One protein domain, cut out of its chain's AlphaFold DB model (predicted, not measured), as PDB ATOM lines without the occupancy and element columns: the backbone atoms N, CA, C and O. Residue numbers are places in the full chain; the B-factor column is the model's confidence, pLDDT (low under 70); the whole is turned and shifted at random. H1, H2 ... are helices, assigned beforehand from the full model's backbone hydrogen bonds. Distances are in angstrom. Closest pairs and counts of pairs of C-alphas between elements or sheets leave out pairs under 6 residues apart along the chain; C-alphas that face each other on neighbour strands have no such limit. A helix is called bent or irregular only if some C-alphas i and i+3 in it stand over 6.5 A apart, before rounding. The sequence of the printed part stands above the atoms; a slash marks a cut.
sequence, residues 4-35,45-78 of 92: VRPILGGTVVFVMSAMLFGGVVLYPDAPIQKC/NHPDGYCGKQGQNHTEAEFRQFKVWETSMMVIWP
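AT A GLANCE: This is residues 4 to 35 and 45 to 78 of the 92 residues of an uncharacterized protein of Asticcacaulis sp. AC466 (UniProt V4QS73). Two long helices, H1 and H2, run opposite ways side by side over part of their lengths, and a small head of loops, with residues 33 to 34, 50 to 51 and 57 to 58 in short pairings, sits at one end of the pair. At the other end residues 4 to 11 of H1 stick out, and these add to the length of the rod. The printed part has 66 residues with two named helices, H1 then H2, and no named strand; the class is all helix. The whole is loose, with a radius of gyration of the C-alphas of 15.0 A, and spans 54 by 17 by 16 A.

IN THESE COORDINATES: The longest helix is H1, residues 4 to 26, 32.2 A from C-alpha 4 at (-13.027, -53.933, -54.152) to C-alpha 26 at (-3.227, -23.557, -49.688). H2, residues 60 to 78, measures 27.8 A and ends with C-alpha 78 at (5.944, -43.656, -51.898). H2 is neither bent nor irregular, but only just: C-alphas 75 and 78 are 6.1 A apart.

HOW THE PARTS SIT: H1 touches H2 with residues 16 to 23 alone, and H2 touches H1 with residues 69 to 77 alone. Their closest C-alphas, those of Met 16 and Trp 77, are 7.0 A apart. Their lines stand at a shallow tilt of 29 degrees, and they run opposite ways. Residues 50 to 51 pair antiparallel with residues 33 to 34 and also with residues 57 to 58. In H1 every O i to N i+4 pair is within hydrogen-bond range; in H2 14 of 15 are.

THE WHOLE: The two C-alphas farthest apart, those of Val 4 and Asn 45, are 54.7 A apart. Residues 36 to 44 are not printed, and C-alphas 35 and 45 are 10.3 A apart across this cut, which lies in the link from H1 to H2. Residues 4 to 11 stand free; the body without them spans 42 by 17 by 15 A. Mean pLDDT of the printed part is 89.2, and residues 45 to 47 are under 70.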
ATOM      1  N   VAL A   4     -13.812 -54.533 -55.249       78.44
ATOM      2  CA  VAL A   4     -13.027 -53.933 -54.152       78.44
ATOM      3  C   VAL A   4     -11.699 -53.347 -54.641       78.44
ATOM      4  O   VAL A   4     -11.273 -52.303 -54.166       78.44
ATOM      5  N   ARG A   5     -11.043 -53.985 -55.615       77.31
ATOM      6  CA  ARG A   5      -9.725 -53.565 -56.126       77.31
ATOM      7  C   ARG A   5      -9.755 -52.245 -56.904       77.31
ATOM      8  O   ARG A   5      -8.923 -51.395 -56.596       77.31
ATOM      9  N   PRO A   6     -10.660 -52.041 -57.889       81.31
ATOM     10  CA  PRO A   6     -10.750 -50.757 -58.577       81.31
ATOM     11  C   PRO A   6     -11.216 -49.639 -57.641       81.31
ATOM     12  O   PRO A   6     -10.717 -48.528 -57.766       81.31
ATOM     13  N   ILE A   7     -12.087 -49.940 -56.664       86.44
ATOM     14  CA  ILE A   7     -12.460 -48.974 -55.622       86.44
ATOM     15  C   ILE A   7     -11.220 -48.566 -54.822       86.44
ATOM     16  O   ILE A   7     -10.926 -47.381 -54.739       86.44
ATOM     17  N   LEU A   8     -10.448 -49.531 -54.306       86.75
ATOM     18  CA  LEU A   8      -9.262 -49.245 -53.494       86.75
ATOM     19  C   LEU A   8      -8.211 -48.438 -54.273       86.75
ATOM     20  O   LEU A   8      -7.674 -47.463 -53.756       86.75
ATOM     21  N   GLY A   9      -7.944 -48.817 -55.527       86.88
ATOM     22  CA  GLY A   9      -7.030 -48.078 -56.399       86.88
ATOM     23  C   GLY A   9      -7.519 -46.657 -56.684       86.88
ATOM     24  O   GLY A   9      -6.739 -45.712 -56.596       86.88
ATOM     25  N   GLY A  10      -8.818 -46.495 -56.952       88.94
ATOM     26  CA  GLY A  10      -9.446 -45.188 -57.133       88.94
ATOM     27  C   GLY A  10      -9.338 -44.309 -55.888       88.94
ATOM     28  O   GLY A  10      -8.973 -43.143 -56.001       88.94
ATOM     29  N   THR A  11      -9.571 -44.867 -54.696       90.00
ATOM     30  CA  THR A  11      -9.429 -44.146 -53.425       90.00
ATOM     31  C   THR A  11      -7.999 -43.661 -53.205       90.00
ATOM     32  O   THR A  11      -7.813 -42.508 -52.833       90.00
ATOM     33  N   VAL A  12      -6.989 -44.496 -53.473       90.94
ATOM     34  CA  VAL A  12      -5.576 -44.095 -53.337       90.94
ATOM     35  C   VAL A  12      -5.255 -42.920 -54.260       90.94
ATOM     36  O   VAL A  12      -4.737 -41.906 -53.796       90.94
ATOM     37  N   VAL A  13      -5.618 -43.014 -55.543       90.44
ATOM     38  CA  VAL A  13      -5.377 -41.937 -56.519       90.44
ATOM     39  C   VAL A  13      -6.110 -40.657 -56.119       90.44
ATOM     40  O   VAL A  13      -5.525 -39.574 -56.177       90.44
ATOM     41  N   PHE A  14      -7.362 -40.772 -55.673       93.50
ATOM     42  CA  PHE A  14      -8.159 -39.634 -55.229       93.50
ATOM     43  C   PHE A  14      -7.528 -38.930 -54.023       93.50
ATOM     44  O   PHE A  14      -7.341 -37.718 -54.070       93.50
ATOM     45  N   VAL A  15      -7.141 -39.674 -52.982       92.00
ATOM     46  CA  VAL A  15      -6.506 -39.109 -51.779       92.00
ATOM     47  C   VAL A  15      -5.190 -38.421 -52.132       92.00
ATOM     48  O   VAL A  15      -4.979 -37.277 -51.737       92.00
ATOM     49  N   MET A  16      -4.330 -39.064 -52.926       92.12
ATOM     50  CA  MET A  16      -3.054 -38.471 -53.347       92.12
ATOM     51  C   MET A  16      -3.254 -37.180 -54.146       92.12
ATOM     52  O   MET A  16      -2.564 -36.189 -53.907       92.12
ATOM     53  N   SER A  17      -4.223 -37.179 -55.064       92.81
ATOM     54  CA  SER A  17      -4.554 -36.006 -55.877       92.81
ATOM     55  C   SER A  17      -5.112 -34.880 -55.009       92.81
ATOM     56  O   SER A  17      -4.649 -33.748 -55.103       92.81
ATOM     57  N   ALA A  18      -6.057 -35.185 -54.117       93.88
ATOM     58  CA  ALA A  18      -6.657 -34.209 -53.215       93.88
ATOM     59  C   ALA A  18      -5.611 -33.549 -52.305       93.88
ATOM     60  O   ALA A  18      -5.638 -32.334 -52.128       93.88
ATOM     61  N   MET A  19      -4.655 -34.320 -51.778       92.62
ATOM     62  CA  MET A  19      -3.565 -33.781 -50.959       92.62
ATOM     63  C   MET A  19      -2.614 -32.883 -51.753       92.62
ATOM     64  O   MET A  19      -2.197 -31.841 -51.243       92.62
ATOM     65  N   LEU A  20      -2.298 -33.257 -52.997       93.12
ATOM     66  CA  LEU A  20      -1.459 -32.448 -53.877       93.12
ATOM     67  C   LEU A  20      -2.149 -31.123 -54.224       93.12
ATOM     68  O   LEU A  20      -1.603 -30.057 -53.957       93.12
ATOM     69  N   PHE A  21      -3.354 -31.183 -54.795       95.25
ATOM     70  CA  PHE A  21      -4.077 -29.989 -55.233       95.25
ATOM     71  C   PHE A  21      -4.484 -29.105 -54.056       95.25
ATOM     72  O   PHE A  21      -4.364 -27.887 -54.149       95.25
ATOM     73  N   GLY A  22      -4.895 -29.701 -52.934       93.62
ATOM     74  CA  GLY A  22      -5.184 -28.965 -51.706       93.62
ATOM     75  C   GLY A  22      -3.971 -28.169 -51.227       93.62
ATOM     76  O   GLY A  22      -4.103 -26.991 -50.918       93.62
ATOM     77  N   GLY A  23      -2.782 -28.775 -51.248       91.44
ATOM     78  CA  GLY A  23      -1.541 -28.090 -50.895       91.44
ATOM     79  C   GLY A  23      -1.151 -26.964 -51.846       91.44
ATOM     80  O   GLY A  23      -0.757 -25.900 -51.388       91.44
ATOM     81  N   VAL A  24      -1.312 -27.155 -53.158       92.81
ATOM     82  CA  VAL A  24      -1.025 -26.107 -54.160       92.81
ATOM     83  C   VAL A  24      -1.956 -24.903 -54.002       92.81
ATOM     84  O   VAL A  24      -1.528 -23.768 -54.189       92.81
ATOM     85  N   VAL A  25      -3.222 -25.137 -53.645       93.69
ATOM     86  CA  VAL A  25      -4.190 -24.062 -53.383       93.69
ATOM     87  C   VAL A  25      -3.899 -23.357 -52.057       93.69
ATOM     88  O   VAL A  25      -4.018 -22.137 -51.987       93.69
ATOM     89  N   LEU A  26      -3.522 -24.105 -51.016       92.25
ATOM     90  CA  LEU A  26      -3.227 -23.557 -49.688       92.25
ATOM     91  C   LEU A  26      -1.886 -22.815 -49.625       92.25
ATOM     92  O   LEU A  26      -1.774 -21.846 -48.883       92.25
ATOM     93  N   TYR A  27      -0.891 -23.254 -50.396       93.12
ATOM     94  CA  TYR A  27       0.476 -22.728 -50.372       93.12
ATOM     95  C   TYR A  27       0.951 -22.325 -51.784       93.12
ATOM     96  O   TYR A  27       1.881 -22.928 -52.330       93.12
ATOM     97  N   PRO A  28       0.322 -21.318 -52.423       90.75
ATOM     98  CA  PRO A  28       0.637 -20.908 -53.800       90.75
ATOM     99  C   PRO A  28       2.036 -20.273 -53.950       90.75
ATOM    100  O   PRO A  28       2.612 -20.202 -55.047       90.75
ATOM    101  N   ASP A  29       2.595 -19.803 -52.844       89.25
ATOM    102  CA  ASP A  29       3.906 -19.182 -52.688       89.25
ATOM    103  C   ASP A  29       4.952 -20.107 -52.051       89.25
ATOM    104  O   ASP A  29       6.069 -19.668 -51.775       89.25
ATOM    105  N   ALA A  30       4.648 -21.402 -51.913       88.31
ATOM    106  CA  ALA A  30       5.629 -22.412 -51.535       88.31
ATOM    107  C   ALA A  30       6.871 -22.407 -52.464       88.31
ATOM    108  O   ALA A  30       6.745 -22.114 -53.661       88.31
ATOM    109  N   PRO A  31       8.059 -22.799 -51.963       89.94
ATOM    110  CA  PRO A  31       8.322 -23.302 -50.610       89.94
ATOM    111  C   PRO A  31       8.366 -22.193 -49.549       89.94
ATOM    112  O   PRO A  31       8.950 -21.137 -49.777       89.94
ATOM    113  N   ILE A  32       7.773 -22.461 -48.378       91.44
ATOM    114  CA  ILE A  32       7.897 -21.586 -47.205       91.44
ATOM    115  C   ILE A  32       9.155 -21.991 -46.437       91.44
ATOM    116  O   ILE A  32       9.309 -23.148 -46.035       91.44
ATOM    117  N   GLN A  33      10.045 -21.038 -46.207       89.62
ATOM    118  CA  GLN A  33      11.329 -21.232 -45.537       89.62
ATOM    119  C   GLN A  33      11.603 -20.091 -44.557       89.62
ATOM    120  O   GLN A  33      10.828 -19.147 -44.482       89.62
ATOM    121  N   LYS A  34      12.679 -20.173 -43.768       88.88
ATOM    122  CA  LYS A  34      13.109 -19.012 -42.975       88.88
ATOM    123  C   LYS A  34      13.570 -17.895 -43.909       88.88
ATOM    124  O   LYS A  34      14.219 -18.192 -44.913       88.88
ATOM    125  N   CYS A  35      13.235 -16.654 -43.564       85.31
ATOM    126  CA  CYS A  35      13.752 -15.479 -44.255       85.31
ATOM    127  C   CYS A  35      15.277 -15.506 -44.212       85.31
ATOM    128  O   CYS A  35      15.863 -15.676 -43.142       85.31
ATOM    129  N   ASN A  45      11.432  -5.588 -47.788       62.41
ATOM    130  CA  ASN A  45      11.370  -5.646 -46.323       62.41
ATOM    131  C   ASN A  45      10.903  -7.038 -45.885       62.41
ATOM    132  O   ASN A  45       9.705  -7.251 -45.688       62.41
ATOM    133  N   HIS A  46      11.835  -7.976 -45.748       65.69
ATOM    134  CA  HIS A  46      11.578  -9.304 -45.185       65.69
ATOM    135  C   HIS A  46      11.935  -9.238 -43.691       65.69
ATOM    136  O   HIS A  46      13.110  -9.089 -43.363       65.69
ATOM    137  N   PRO A  47      10.956  -9.262 -42.774       64.31
ATOM    138  CA  PRO A  47      11.225  -9.318 -41.345       64.31
ATOM    139  C   PRO A  47      11.845 -10.672 -40.971       64.31
ATOM    140  O   PRO A  47      11.593 -11.678 -41.639       64.31
ATOM    141  N   ASP A  48      12.604 -10.705 -39.873       70.19
ATOM    142  CA  ASP A  48      13.092 -11.946 -39.264       70.19
ATOM    143  C   ASP A  48      11.906 -12.894 -39.011       70.19
ATOM    144  O   ASP A  48      11.008 -12.600 -38.219       70.19
ATOM    145  N   GLY A  49      11.853 -14.016 -39.732       84.62
ATOM    146  CA  GLY A  49      10.670 -14.874 -39.733       84.62
ATOM    147  C   GLY A  49      10.692 -15.952 -40.811       84.62
ATOM    148  O   GLY A  49      11.730 -16.566 -41.071       84.62
ATOM    149  N   TYR A  50       9.530 -16.200 -41.415       89.31
ATOM    150  CA  TYR A  50       9.357 -17.167 -42.495       89.31
ATOM    151  C   TYR A  50       8.850 -16.472 -43.756       89.31
ATOM    152  O   TYR A  50       7.961 -15.626 -43.680       89.31
ATOM    153  N   CYS A  51       9.395 -16.850 -44.910       89.62
ATOM    154  CA  CYS A  51       9.041 -16.298 -46.203       89.62
ATOM    155  C   CYS A  51       8.702 -17.370 -47.241       89.62
ATOM    156  O   CYS A  51       9.297 -18.450 -47.266       89.62
ATOM    157  N   GLY A  52       7.774 -17.034 -48.135       89.56
ATOM    158  CA  GLY A  52       7.522 -17.769 -49.371       89.56
ATOM    159  C   GLY A  52       8.573 -17.460 -50.441       89.56
ATOM    160  O   GLY A  52       9.475 -16.639 -50.253       89.56
ATOM    161  N   LYS A  53       8.425 -18.071 -51.616       87.12
ATOM    162  CA  LYS A  53       9.384 -17.999 -52.735       87.12
ATOM    163  C   LYS A  53       9.725 -16.580 -53.213       87.12
ATOM    164  O   LYS A  53      10.804 -16.364 -53.748       87.12
ATOM    165  N   GLN A  54       8.803 -15.622 -53.076       86.56
ATOM    166  CA  GLN A  54       9.005 -14.228 -53.495       86.56
ATOM    167  C   GLN A  54       9.304 -13.290 -52.319       86.56
ATOM    168  O   GLN A  54       9.414 -12.083 -52.533       86.56
ATOM    169  N   GLY A  55       9.438 -13.815 -51.098       83.38
ATOM    170  CA  GLY A  55       9.570 -13.015 -49.883       83.38
ATOM    171  C   GLY A  55       8.230 -12.634 -49.248       83.38
ATOM    172  O   GLY A  55       8.186 -11.666 -48.499       83.38
ATOM    173  N   GLN A  56       7.123 -13.324 -49.575       87.06
ATOM    174  CA  GLN A  56       5.856 -13.135 -48.856       87.06
ATOM    175  C   GLN A  56       6.034 -13.516 -47.387       87.06
ATOM    176  O   GLN A  56       6.549 -14.595 -47.111       87.06
ATOM    177  N   ASN A  57       5.592 -12.670 -46.459       88.81
ATOM    178  CA  ASN A  57       5.727 -12.947 -45.028       88.81
ATOM    179  C   ASN A  57       4.739 -14.024 -44.576       88.81
ATOM    180  O   ASN A  57       3.542 -13.913 -44.835       88.81
ATOM    181  N   HIS A  58       5.237 -14.987 -43.806       90.00
ATOM    182  CA  HIS A  58       4.450 -16.014 -43.137       90.00
ATOM    183  C   HIS A  58       4.744 -16.063 -41.643       90.00
ATOM    184  O   HIS A  58       5.821 -15.709 -41.152       90.00
ATOM    185  N   THR A  59       3.768 -16.572 -40.911       91.69
ATOM    186  CA  THR A  59       3.884 -16.891 -39.493       91.69
ATOM    187  C   THR A  59       4.581 -18.236 -39.276       91.69
ATOM    188  O   THR A  59       4.582 -19.122 -40.133       91.69
ATOM    189  N   GLU A  60       5.123 -18.444 -38.073       91.69
ATOM    190  CA  GLU A  60       5.669 -19.748 -37.667       91.69
ATOM    191  C   GLU A  60       4.622 -20.872 -37.739       91.69
ATOM    192  O   GLU A  60       4.937 -22.012 -38.086       91.69
ATOM    193  N   ALA A  61       3.359 -20.547 -37.444       93.12
ATOM    194  CA  ALA A  61       2.259 -21.498 -37.518       93.12
ATOM    195  C   ALA A  61       2.026 -21.987 -38.957       93.12
ATOM    196  O   ALA A  61       1.908 -23.195 -39.172       93.12
ATOM    197  N   GLU A  62       2.016 -21.080 -39.935       91.81
ATOM    198  CA  GLU A  62       1.874 -21.416 -41.359       91.81
ATOM    199  C   GLU A  62       3.061 -22.233 -41.864       91.81
ATOM    200  O   GLU A  62       2.862 -23.258 -42.517       91.81
ATOM    201  N   PHE A  63       4.286 -21.858 -41.483       93.62
ATOM    202  CA  PHE A  63       5.476 -22.650 -41.792       93.62
ATOM    203  C   PHE A  63       5.358 -24.078 -41.247       93.62
ATOM    204  O   PHE A  63       5.601 -25.047 -41.967       93.62
ATOM    205  N   ARG A  64       4.932 -24.242 -39.990       95.44
ATOM    206  CA  ARG A  64       4.761 -25.569 -39.388       95.44
ATOM    207  C   ARG A  64       3.699 -26.389 -40.120       95.44
ATOM    208  O   ARG A  64       3.917 -27.577 -40.350       95.44
ATOM    209  N   GLN A  65       2.574 -25.782 -40.492       95.00
ATOM    210  CA  GLN A  65       1.529 -26.454 -41.266       95.00
ATOM    211  C   GLN A  65       2.042 -26.882 -42.646       95.00
ATOM    212  O   GLN A  65       1.858 -28.041 -43.026       95.00
ATOM    213  N   PHE A  66       2.766 -26.001 -43.341       94.94
ATOM    214  CA  PHE A  66       3.416 -26.313 -44.612       94.94
ATOM    215  C   PHE A  66       4.399 -27.478 -44.473       94.94
ATOM    216  O   PHE A  66       4.324 -28.429 -45.245       94.94
ATOM    217  N   LYS A  67       5.261 -27.479 -43.447       95.12
ATOM    218  CA  LYS A  67       6.199 -28.585 -43.194       95.12
ATOM    219  C   LYS A  67       5.490 -29.903 -42.907       95.12
ATOM    220  O   LYS A  67       5.966 -30.948 -43.350       95.12
ATOM    221  N   VAL A  68       4.371 -29.884 -42.181       95.69
ATOM    222  CA  VAL A  68       3.556 -31.087 -41.946       95.69
ATOM    223  C   VAL A  68       2.973 -31.597 -43.261       95.69
ATOM    224  O   VAL A  68       3.094 -32.787 -43.549       95.69
ATOM    225  N   TRP A  69       2.396 -30.713 -44.075       94.94
ATOM    226  CA  TRP A  69       1.878 -31.068 -45.393       94.94
ATOM    227  C   TRP A  69       2.982 -31.628 -46.307       94.94
ATOM    228  O   TRP A  69       2.841 -32.741 -46.811       94.94
ATOM    229  N   GLU A  70       4.112 -30.936 -46.441       95.00
ATOM    230  CA  GLU A  70       5.265 -31.351 -47.248       95.00
ATOM    231  C   GLU A  70       5.794 -32.722 -46.802       95.00
ATOM    232  O   GLU A  70       5.971 -33.632 -47.613       95.00
ATOM    233  N   THR A  71       5.972 -32.917 -45.492       95.19
ATOM    234  CA  THR A  71       6.422 -34.201 -44.937       95.19
ATOM    235  C   THR A  71       5.403 -35.305 -45.212       95.19
ATOM    236  O   THR A  71       5.774 -36.409 -45.605       95.19
ATOM    237  N   SER A  72       4.108 -35.015 -45.048       93.75
ATOM    238  CA  SER A  72       3.048 -35.983 -45.334       93.75
ATOM    239  C   SER A  72       3.051 -36.403 -46.804       93.75
ATOM    240  O   SER A  72       2.912 -37.589 -47.091       93.75
ATOM    241  N   MET A  73       3.307 -35.470 -47.726       93.19
ATOM    242  CA  MET A  73       3.440 -35.748 -49.154       93.19
ATOM    243  C   MET A  73       4.619 -36.681 -49.431       93.19
ATOM    244  O   MET A  73       4.443 -37.686 -50.117       93.19
ATOM    245  N   MET A  74       5.783 -36.419 -48.827       93.19
ATOM    246  CA  MET A  74       6.986 -37.248 -48.985       93.19
ATOM    247  C   MET A  74       6.822 -38.674 -48.441       93.19
ATOM    248  O   MET A  74       7.493 -39.588 -48.914       93.19
ATOM    249  N   VAL A  75       5.922 -38.891 -47.478       93.25
ATOM    250  CA  VAL A  75       5.623 -40.221 -46.919       93.25
ATOM    251  C   VAL A  75       4.503 -40.927 -47.687       93.25
ATOM    252  O   VAL A  75       4.628 -42.098 -48.048       93.25
ATOM    253  N   ILE A  76       3.395 -40.233 -47.949       90.88
ATOM    254  CA  ILE A  76       2.191 -40.823 -48.547       90.88
ATOM    255  C   ILE A  76       2.419 -41.171 -50.012       90.88
ATOM    256  O   ILE A  76       1.890 -42.180 -50.471       90.88
ATOM    257  N   TRP A  77       3.224 -40.401 -50.748       91.81
ATOM    258  CA  TRP A  77       3.481 -40.687 -52.159       91.81
ATOM    259  C   TRP A  77       4.166 -42.037 -52.399       91.81
ATOM    260  O   TRP A  77       3.596 -42.852 -53.128       91.81
ATOM    261  N   PRO A  78       5.325 -42.339 -51.780       93.75
ATOM    262  CA  PRO A  78       5.944 -43.656 -51.898       93.75
ATOM    263  C   PRO A  78       5.014 -44.794 -51.467       93.75
ATOM    264  O   PRO A  78       4.945 -45.821 -52.143       93.75
TER     265      PRO A  78